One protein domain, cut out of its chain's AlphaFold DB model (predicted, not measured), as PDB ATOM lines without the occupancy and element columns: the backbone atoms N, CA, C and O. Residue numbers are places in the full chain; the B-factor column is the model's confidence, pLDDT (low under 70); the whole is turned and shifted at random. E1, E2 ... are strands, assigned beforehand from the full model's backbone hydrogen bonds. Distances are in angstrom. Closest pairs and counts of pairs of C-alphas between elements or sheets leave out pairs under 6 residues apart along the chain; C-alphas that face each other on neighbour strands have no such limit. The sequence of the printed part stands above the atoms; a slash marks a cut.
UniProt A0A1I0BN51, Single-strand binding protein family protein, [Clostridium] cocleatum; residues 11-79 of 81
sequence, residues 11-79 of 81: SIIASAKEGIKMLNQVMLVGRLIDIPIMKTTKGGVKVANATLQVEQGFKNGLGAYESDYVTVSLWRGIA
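Overview. This is residues 11 to 79 of the 81 residues of the protein "Single-strand binding protein family protein" of [Clostridium] cocleatum (UniProt A0A1I0BN51). A long, narrow hairpin of strands E2 and E3 makes the longest axis, with short E1 beside the first part of E2; before E1, residues 11 to 36 have no named element and fold back as a wide loop near Gly 19. The 69 printed residues hold no named helix and three strands, an all-strand antiparallel meander, each strand the neighbour of the one before, in order E1, E2, E3, with 29 residues in strands. It is flat, 47 by 37 by 16 A, and only just loose, close to extended, with a radius of gyration of the C-alphas of 16.2 A.

Along the chain. E2, residues 46 to 59, spans 38.5 A from C-alpha 46 at (160.223, 151.985, 161.267). E3, residues 65 to 75, spans 31.9 A to C-alpha 75 at (158.948, 154.806, 166.446). E1 is residues 37 to 40, 10.2 A.

Arrangement. Hairpin E2 and E3 is antiparallel at 160 degrees; N 52 and O 70 are 2.8 A apart, within hydrogen-bond range. Hairpin E1 and E2 stands at 141 degrees, with N 39 and O 47 at 2.8 A. Edge strands E1 and E3 are apart. Residues 31 to 32 pair antiparallel with 52 to 53 of E2.

Size, cuts and confidence. The C-alphas of Gly 43 and Gly 63, the farthest apart, are 48.2 A apart. The printed part has no cut, and both links are tight. Residues 11 to 21 have pLDDT under 70.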
ATOM      1  N   SER A  11     155.474 156.517 178.153       38.84
ATOM      2  CA  SER A  11     155.869 157.872 178.543       38.84
ATOM      3  C   SER A  11     156.543 158.570 177.363       38.84
ATOM      4  O   SER A  11     157.611 158.143 176.919       38.84
ATOM      5  N   ILE A  12     155.946 159.651 176.863       50.50
ATOM      6  CA  ILE A  12     156.604 160.572 175.926       50.50
ATOM      7  C   ILE A  12     157.117 161.752 176.751       50.50
ATOM      8  O   ILE A  12     156.341 162.350 177.486       50.50
ATOM      9  N   ILE A  13     158.410 162.065 176.650       49.84
ATOM     10  CA  ILE A  13     159.019 163.254 177.262       49.84
ATOM     11  C   ILE A  13     159.462 164.167 176.120       49.84
ATOM     12  O   ILE A  13     160.351 163.805 175.348       49.84
ATOM     13  N   ALA A  14     158.857 165.349 176.008       52.25
ATOM     14  CA  ALA A  14     159.328 166.410 175.120       52.25
ATOM     15  C   ALA A  14     159.907 167.561 175.959       52.25
ATOM     16  O   ALA A  14     159.198 168.132 176.783       52.25
ATOM     17  N   SER A  15     161.185 167.899 175.750       49.34
ATOM     18  CA  SER A  15     161.848 169.061 176.364       49.34
ATOM     19  C   SER A  15     162.118 170.116 175.292       49.34
ATOM     20  O   SER A  15     162.870 169.859 174.350       49.34
ATOM     21  N   ALA A  16     161.517 171.299 175.429       54.41
ATOM     22  CA  ALA A  16     161.794 172.448 174.568       54.41
ATOM     23  C   ALA A  16     163.098 173.167 174.982       54.41
ATOM     24  O   ALA A  16     163.545 173.061 176.125       54.41
ATOM     25  N   LYS A  17     163.728 173.849 174.014       56.91
ATOM     26  CA  LYS A  17     165.047 174.503 174.095       56.91
ATOM     27  C   LYS A  17     165.060 175.705 175.062       56.91
ATOM     28  O   LYS A  17     164.022 176.284 175.350       56.91
ATOM     29  N   GLU A  18     166.266 176.023 175.537       56.38
ATOM     30  CA  GLU A  18     166.670 176.991 176.574       56.38
ATOM     31  C   GLU A  18     165.695 178.136 176.907       56.38
ATOM     32  O   GLU A  18     165.348 178.956 176.062       56.38
ATOM     33  N   GLY A  19     165.323 178.215 178.191       60.75
ATOM     34  CA  GLY A  19     164.618 179.349 178.801       60.75
ATOM     35  C   GLY A  19     163.313 178.982 179.507       60.75
ATOM     36  O   GLY A  19     162.997 179.572 180.536       60.75
ATOM     37  N   ILE A  20     162.587 177.964 179.029       60.50
ATOM     38  CA  ILE A  20     161.328 177.521 179.651       60.50
ATOM     39  C   ILE A  20     161.331 175.997 179.787       60.50
ATOM     40  O   ILE A  20     161.213 175.258 178.811       60.50
ATOM     41  N   LYS A  21     161.455 175.516 181.028       66.06
ATOM     42  CA  LYS A  21     161.293 174.098 181.371       66.06
ATOM     43  C   LYS A  21     159.804 173.752 181.344       66.06
ATOM     44  O   LYS A  21     159.126 173.876 182.358       66.06
ATOM     45  N   MET A  22     159.292 173.354 180.185       71.94
ATOM     46  CA  MET A  22     157.927 172.840 180.070       71.94
ATOM     47  C   MET A  22     157.929 171.316 180.152       71.94
ATOM     48  O   MET A  22     158.705 170.655 179.465       71.94
ATOM     49  N   LEU A  23     157.041 170.772 180.984       79.44
ATOM     50  CA  LEU A  23     156.773 169.343 181.068       79.44
ATOM     51  C   LEU A  23     155.618 169.001 180.126       79.44
ATOM     52  O   LEU A  23     154.519 169.530 180.273       79.44
ATOM     53  N   ASN A  24     155.859 168.091 179.188       80.25
ATOM     54  CA  ASN A  24     154.815 167.470 178.383       80.25
ATOM     55  C   ASN A  24     154.972 165.953 178.498       80.25
ATOM     56  O   ASN A  24     155.825 165.366 177.830       80.25
ATOM     57  N   GLN A  25     154.199 165.365 179.411       83.44
ATOM     58  CA  GLN A  25     154.185 163.938 179.706       83.44
ATOM     59  C   GLN A  25     152.740 163.447 179.731       83.44
ATOM     60  O   GLN A  25     151.884 164.036 180.387       83.44
ATOM     61  N   VAL A  26     152.492 162.342 179.034       84.88
ATOM     62  CA  VAL A  26     151.196 161.659 178.992       84.88
ATOM     63  C   VAL A  26     151.415 160.210 179.419       84.88
ATOM     64  O   VAL A  26     152.398 159.597 179.007       84.88
ATOM     65  N   MET A  27     150.520 159.679 180.252       88.06
ATOM     66  CA  MET A  27     150.478 158.274 180.666       88.06
ATOM     67  C   MET A  27     149.083 157.736 180.349       88.06
ATOM     68  O   MET A  27     148.090 158.290 180.815       88.06
ATOM     69  N   LEU A  28     149.012 156.679 179.541       87.25
ATOM     70  CA  LEU A  28     147.761 156.049 179.118       87.25
ATOM     71  C   LEU A  28     147.743 154.593 179.576       87.25
ATOM     72  O   LEU A  28     148.760 153.907 179.497       87.25
ATOM     73  N   VAL A  29     146.579 154.126 180.022       88.31
ATOM     74  CA  VAL A  29     146.306 152.713 180.298       88.31
ATOM     75  C   VAL A  29     144.999 152.374 179.601       88.31
ATOM     76  O   VAL A  29     143.983 153.019 179.831       88.31
ATOM     77  N   GLY A  30     145.036 151.383 178.721       90.06
ATOM     78  CA  GLY A  30     143.893 151.008 177.903       90.06
ATOM     79  C   GLY A  30     144.130 149.689 177.185       90.06
ATOM     80  O   GLY A  30     145.120 148.997 177.434       90.06
ATOM     81  N   ARG A  31     143.215 149.342 176.283       92.12
ATOM     82  CA  ARG A  31     143.273 148.110 175.488       92.12
ATOM     83  C   ARG A  31     143.591 148.445 174.040       92.12
ATOM     84  O   ARG A  31     142.994 149.356 173.479       92.12
ATOM     85  N   LEU A  32     144.508 147.695 173.435       92.69
ATOM     86  CA  LEU A  32     144.694 147.741 171.987       92.69
ATOM     87  C   LEU A  32     143.418 147.245 171.306       92.69
ATOM     88  O   LEU A  32     142.958 146.143 171.613       92.69
ATOM     89  N   ILE A  33     142.867 148.050 170.401       93.12
ATOM     90  CA  ILE A  33     141.698 147.645 169.605       93.12
ATOM     91  C   ILE A  33     142.100 146.801 168.393       93.12
ATOM     92  O   ILE A  33     141.303 146.013 167.891       93.12
ATOM     93  N   ASP A  34     143.346 146.949 167.947       88.31
ATOM     94  CA  ASP A  34     143.928 146.252 166.814       88.31
ATOM     95  C   ASP A  34     145.429 145.989 167.012       88.31
ATOM     96  O   ASP A  34     146.069 146.456 167.959       88.31
ATOM     97  N   ILE A  35     145.989 145.167 166.122       88.75
ATOM     98  CA  ILE A  35     147.428 144.916 166.066       88.75
ATOM     99  C   ILE A  35     148.066 146.036 165.226       88.75
ATOM    100  O   ILE A  35     147.735 146.153 164.044       88.75
ATOM    101  N   PRO A  36     149.003 146.831 165.781       88.06
ATOM    102  CA  PRO A  36     149.645 147.921 165.051       88.06
ATOM    103  C   PRO A  36     150.392 147.426 163.809       88.06
ATOM    104  O   PRO A  36     151.232 146.530 163.894       88.06
ATOM    105  N   ILE A  37     150.133 148.048 162.656       86.88
ATOM    106  CA  ILE A  37     150.803 147.701 161.395       86.88
ATOM    107  C   ILE A  37     152.108 148.483 161.258       86.88
ATOM    108  O   ILE A  37     152.121 149.718 161.281       86.88
ATOM    109  N   MET A  38     153.195 147.749 161.033       88.44
ATOM    110  CA  MET A  38     154.515 148.310 160.778       88.44
ATOM    111  C   MET A  38     154.622 148.915 159.383       88.44
ATOM    112  O   MET A  38     154.309 148.288 158.370       88.44
ATOM    113  N   LYS A  39     155.122 150.145 159.334       88.94
ATOM    114  CA  LYS A  39     155.428 150.886 158.114       88.94
ATOM    115  C   LYS A  39     156.856 151.407 158.188       88.94
ATOM    116  O   LYS A  39     157.406 151.631 159.264       88.94
ATOM    117  N   THR A  40     157.449 151.628 157.024       91.56
ATOM    118  CA  THR A  40     158.761 152.266 156.913       91.56
ATOM    119  C   THR A  40     158.577 153.610 156.229       91.56
ATOM    120  O   THR A  40     157.944 153.694 155.175       91.56
ATOM    121  N   THR A  41     159.076 154.679 156.843       90.00
ATOM    122  CA  THR A  41     159.044 156.010 156.228       90.00
ATOM    123  C   THR A  41     159.969 156.061 155.012       90.00
ATOM    124  O   THR A  41     160.864 155.230 154.860       90.00
ATOM    125  N   LYS A  42     159.827 157.091 154.166       89.56
ATOM    126  CA  LYS A  42     160.751 157.325 153.038       89.56
ATOM    127  C   LYS A  42     162.223 157.417 153.475       89.56
ATOM    128  O   LYS A  42     163.105 157.113 152.687       89.56
ATOM    129  N   GLY A  43     162.479 157.808 154.726       88.44
ATOM    130  CA  GLY A  43     163.815 157.870 155.325       88.44
ATOM    131  C   GLY A  43     164.283 156.574 155.999       88.44
ATOM    132  O   GLY A  43     165.230 156.623 156.776       88.44
ATOM    133  N   GLY A  44     163.608 155.438 155.787       89.12
ATOM    134  CA  GLY A  44     164.018 154.138 156.336       89.12
ATOM    135  C   GLY A  44     163.669 153.912 157.811       89.12
ATOM    136  O   GLY A  44     164.090 152.921 158.403       89.12
ATOM    137  N   VAL A  45     162.896 154.807 158.436       87.69
ATOM    138  CA  VAL A  45     162.541 154.687 159.858       87.69
ATOM    139  C   VAL A  45     161.288 153.832 160.015       87.69
ATOM    140  O   VAL A  45     160.255 154.128 159.418       87.69
ATOM    141  N   LYS A  46     161.370 152.802 160.862       86.50
ATOM    142  CA  LYS A  46     160.223 151.985 161.267       86.50
ATOM    143  C   LYS A  46     159.256 152.784 162.147       86.50
ATOM    144  O   LYS A  46     159.684 153.415 163.120       86.50
ATOM    145  N   VAL A  47     157.973 152.730 161.811       90.44
ATOM    146  CA  VAL A  47     156.872 153.371 162.534       90.44
ATOM    147  C   VAL A  47     155.646 152.456 162.553       90.44
ATOM    148  O   VAL A  47     155.348 151.806 161.553       90.44
ATOM    149  N   ALA A  48     154.913 152.424 163.661       90.06
ATOM    150  CA  ALA A  48     153.597 151.792 163.755       90.06
ATOM    151  C   ALA A  48     152.624 152.723 164.472       90.06
ATOM    152  O   ALA A  48     153.026 153.461 165.366       90.06
ATOM    153  N   ASN A  49     151.347 152.670 164.108       89.88
ATOM    154  CA  ASN A  49     150.291 153.376 164.831       89.88
ATOM    155  C   ASN A  49     149.462 152.354 165.602       89.88
ATOM    156  O   ASN A  49     149.031 151.363 165.019       89.88
ATOM    157  N   ALA A  50     149.275 152.605 166.892       90.56
ATOM    158  CA  ALA A  50     148.485 151.782 167.791       90.56
ATOM    159  C   ALA A  50     147.315 152.605 168.325       90.56
ATOM    160  O   ALA A  50     147.530 153.733 168.774       90.56
ATOM    161  N   THR A  51     146.106 152.051 168.317       92.56
ATOM    162  CA  THR A  51     144.939 152.725 168.891       92.56
ATOM    163  C   THR A  51     144.537 152.051 170.200       92.56
ATOM    164  O   THR A  51     144.319 150.839 170.266       92.56
ATOM    165  N   LEU A  52     144.476 152.849 171.265       93.00
ATOM    166  CA  LEU A  52     144.079 152.431 172.603       93.00
ATOM    167  C   LEU A  52     142.642 152.862 172.875       93.00
ATOM    168  O   LEU A  52     142.335 154.050 172.804       93.00
ATOM    169  N   GLN A  53     141.799 151.906 173.248       95.38
ATOM    170  CA  GLN A  53     140.532 152.170 173.916       95.38
ATOM    171  C   GLN A  53     140.800 152.407 175.406       95.38
ATOM    172  O   GLN A  53     141.333 151.526 176.091       95.38
ATOM    173  N   VAL A  54     140.428 153.582 175.904       94.19
ATOM    174  CA  VAL A  54     140.578 154.002 177.301       94.19
ATOM    175  C   VAL A  54     139.187 154.232 177.878       94.19
ATOM    176  O   VAL A  54     138.430 155.044 177.361       94.19
ATOM    177  N   GLU A  55     138.828 153.498 178.927       92.75
ATOM    178  CA  GLU A  55     137.542 153.678 179.606       92.75
ATOM    179  C   GLU A  55     137.543 154.986 180.406       92.75
ATOM    180  O   GLU A  55     138.501 155.282 181.126       92.75
ATOM    181  N   GLN A  56     136.475 155.773 180.280       92.25
ATOM    182  CA  GLN A  56     136.330 157.005 181.045       92.25
ATOM    183  C   GLN A  56     136.086 156.689 182.527       92.25
ATOM    184  O   GLN A  56     135.337 155.781 182.881       92.25
ATOM    185  N   GLY A  57     136.678 157.485 183.420       91.56
ATOM    186  CA  GLY A  57     136.537 157.302 184.872       91.56
ATOM    187  C   GLY A  57     135.162 157.680 185.442       91.56
ATOM    188  O   GLY A  57     134.955 157.579 186.650       91.56
ATOM    189  N   PHE A  58     134.229 158.143 184.609       93.00
ATOM    190  CA  PHE A  58     132.907 158.609 185.014       93.00
ATOM    191  C   PHE A  58     131.852 158.267 183.956       93.00
ATOM    192  O   PHE A  58     132.170 157.949 182.813       93.00
ATOM    193  N   LYS A  59     130.580 158.317 184.360       93.50
ATOM    194  CA  LYS A  59     129.434 158.075 183.479       93.50
ATOM    195  C   LYS A  59     129.034 159.353 182.745       93.50
ATOM    196  O   LYS A  59     129.056 160.432 183.334       93.50
ATOM    197  N   ASN A  60     128.597 159.218 181.499       92.19
ATOM    198  CA  ASN A  60     127.998 160.303 180.728       92.19
ATOM    199  C   ASN A  60     126.643 160.752 181.327       92.19
ATOM    200  O   ASN A  60     126.131 160.166 182.286       92.19
ATOM    201  N   GLY A  61     126.011 161.769 180.729       93.88
ATOM    202  CA  GLY A  61     124.714 162.294 181.188       93.88
ATOM    203  C   GLY A  61     123.550 161.292 181.156       93.88
ATOM    204  O   GLY A  61     122.519 161.537 181.775       93.88
ATOM    205  N   LEU A  62     123.714 160.155 180.475       95.25
ATOM    206  CA  LEU A  62     122.745 159.057 180.411       95.25
ATOM    207  C   LEU A  62     123.058 157.931 181.414       95.25
ATOM    208  O   LEU A  62     122.354 156.924 181.452       95.25
ATOM    209  N   GLY A  63     124.107 158.075 182.229       93.06
ATOM    210  CA  GLY A  63     124.501 157.080 183.224       93.06
ATOM    211  C   GLY A  63     125.295 155.890 182.668       93.06
ATOM    212  O   GLY A  63     125.453 154.894 183.386       93.06
ATOM    213  N   ALA A  64     125.807 155.977 181.438       92.50
ATOM    214  CA  ALA A  64     126.622 154.943 180.796       92.50
ATOM    215  C   ALA A  64     128.119 155.293 180.831       92.50
ATOM    216  O   ALA A  64     128.489 156.463 180.760       92.50
ATOM    217  N   TYR A  65     128.977 154.273 180.937       92.88
ATOM    218  CA  TYR A  65     130.416 154.434 180.728       92.88
ATOM    219  C   TYR A  65     130.716 154.473 179.234       92.88
ATOM    220  O   TYR A  65     130.206 153.653 178.469       92.88
ATOM    221  N   GLU A  66     131.562 155.414 178.841       94.69
ATOM    222  CA  GLU A  66     132.061 155.541 177.478       94.69
ATOM    223  C   GLU A  66     133.561 155.245 177.434       94.69
ATOM    224  O   GLU A  66     134.235 155.105 178.460       94.69
ATOM    225  N   SER A  67     134.092 155.092 176.225       94.75
ATOM    226  CA  SER A  67     135.525 154.928 176.009       94.75
ATOM    227  C   SER A  67     136.028 155.941 175.002       94.75
ATOM    228  O   SER A  67     135.408 156.145 173.958       94.75
ATOM    229  N   ASP A  68     137.198 156.489 175.292       94.25
ATOM    230  CA  ASP A  68     137.958 157.313 174.369       94.25
ATOM    231  C   ASP A  68     138.912 156.437 173.555       94.25
ATOM    232  O   ASP A  68     139.390 155.398 174.017       94.25
ATOM    233  N   TYR A  69     139.217 156.871 172.334       94.69
ATOM    234  CA  TYR A  69     140.118 156.160 171.433       94.69
ATOM    235  C   TYR A  69     141.319 157.040 171.112       94.69
ATOM    236  O   TYR A  69     141.210 158.029 170.386       94.69
ATOM    237  N   VAL A  70     142.481 156.679 171.650       93.00
ATOM    238  CA  VAL A  70     143.717 157.454 171.504       93.00
ATOM    239  C   VAL A  70     144.676 156.716 170.583       93.00
ATOM    240  O   VAL A  70     145.051 155.579 170.852       93.00
ATOM    241  N   THR A  71     145.102 157.365 169.499       91.25
ATOM    242  CA  THR A  71     146.105 156.801 168.584       91.25
ATOM    243  C   THR A  71     147.494 157.309 168.942       91.25
ATOM    244  O   THR A  71     147.719 158.516 169.009       91.25
ATOM    245  N   VAL A  72     148.436 156.387 169.143       89.75
ATOM    246  CA  VAL A  72     149.842 156.679 169.438       89.75
ATOM    247  C   VAL A  72     150.744 156.149 168.327       89.75
ATOM    248  O   VAL A  72     150.550 155.044 167.818       89.75
ATOM    249  N   SER A  73     151.750 156.937 167.950       88.94
ATOM    250  CA  SER A  73     152.769 156.521 166.983       88.94
ATOM    251  C   SER A  73     154.004 155.984 167.701       88.94
ATOM    252  O   SER A  73     154.670 156.698 168.452       88.94
ATOM    253  N   LEU A  74     154.330 154.726 167.432       88.75
ATOM    254  CA  LEU A  74     155.503 154.010 167.920       88.75
ATOM    255  C   LEU A  74     156.626 154.147 166.898       88.75
ATOM    256  O   LEU A  74     156.424 153.859 165.720       88.75
ATOM    257  N   TRP A  75     157.815 154.549 167.336       84.88
ATOM    258  CA  TRP A  75     158.948 154.806 166.446       84.88
ATOM    259  C   TRP A  75     160.146 153.919 166.781       84.88
ATOM    260  O   TRP A  75     160.407 153.612 167.947       84.88
ATOM    261  N   ARG A  76     160.937 153.582 165.755       85.62
ATOM    262  CA  ARG A  76     162.205 152.840 165.885       85.62
ATOM    263  C   ARG A  76     162.011 151.534 166.674       85.62
ATOM    264  O   ARG A  76     161.135 150.759 166.323       85.62
ATOM    265  N   GLY A  77     162.823 151.285 167.705       75.44
ATOM    266  CA  GLY A  77     162.829 150.030 168.468       75.44
ATOM    267  C   GLY A  77     161.605 149.790 169.355       75.44
ATOM    268  O   GLY A  77     161.473 148.703 169.900       75.44
ATOM    269  N   ILE A  78     160.722 150.781 169.506       76.88
ATOM    270  CA  ILE A  78     159.449 150.631 170.234       76.88
ATOM    271  C   ILE A  78     158.358 150.089 169.303       76.88
ATOM    272  O   ILE A  78     157.385 149.487 169.752       76.88
ATOM    273  N   ALA A  79     158.508 150.310 167.997       70.50
ATOM    274  CA  ALA A  79     157.578 149.778 167.022       70.50
ATOM    275  C   ALA A  79     157.719 148.235 166.986       70.50
ATOM    276  O   ALA A  79     158.852 147.743 166.974       70.50
TER     277      ALA A  79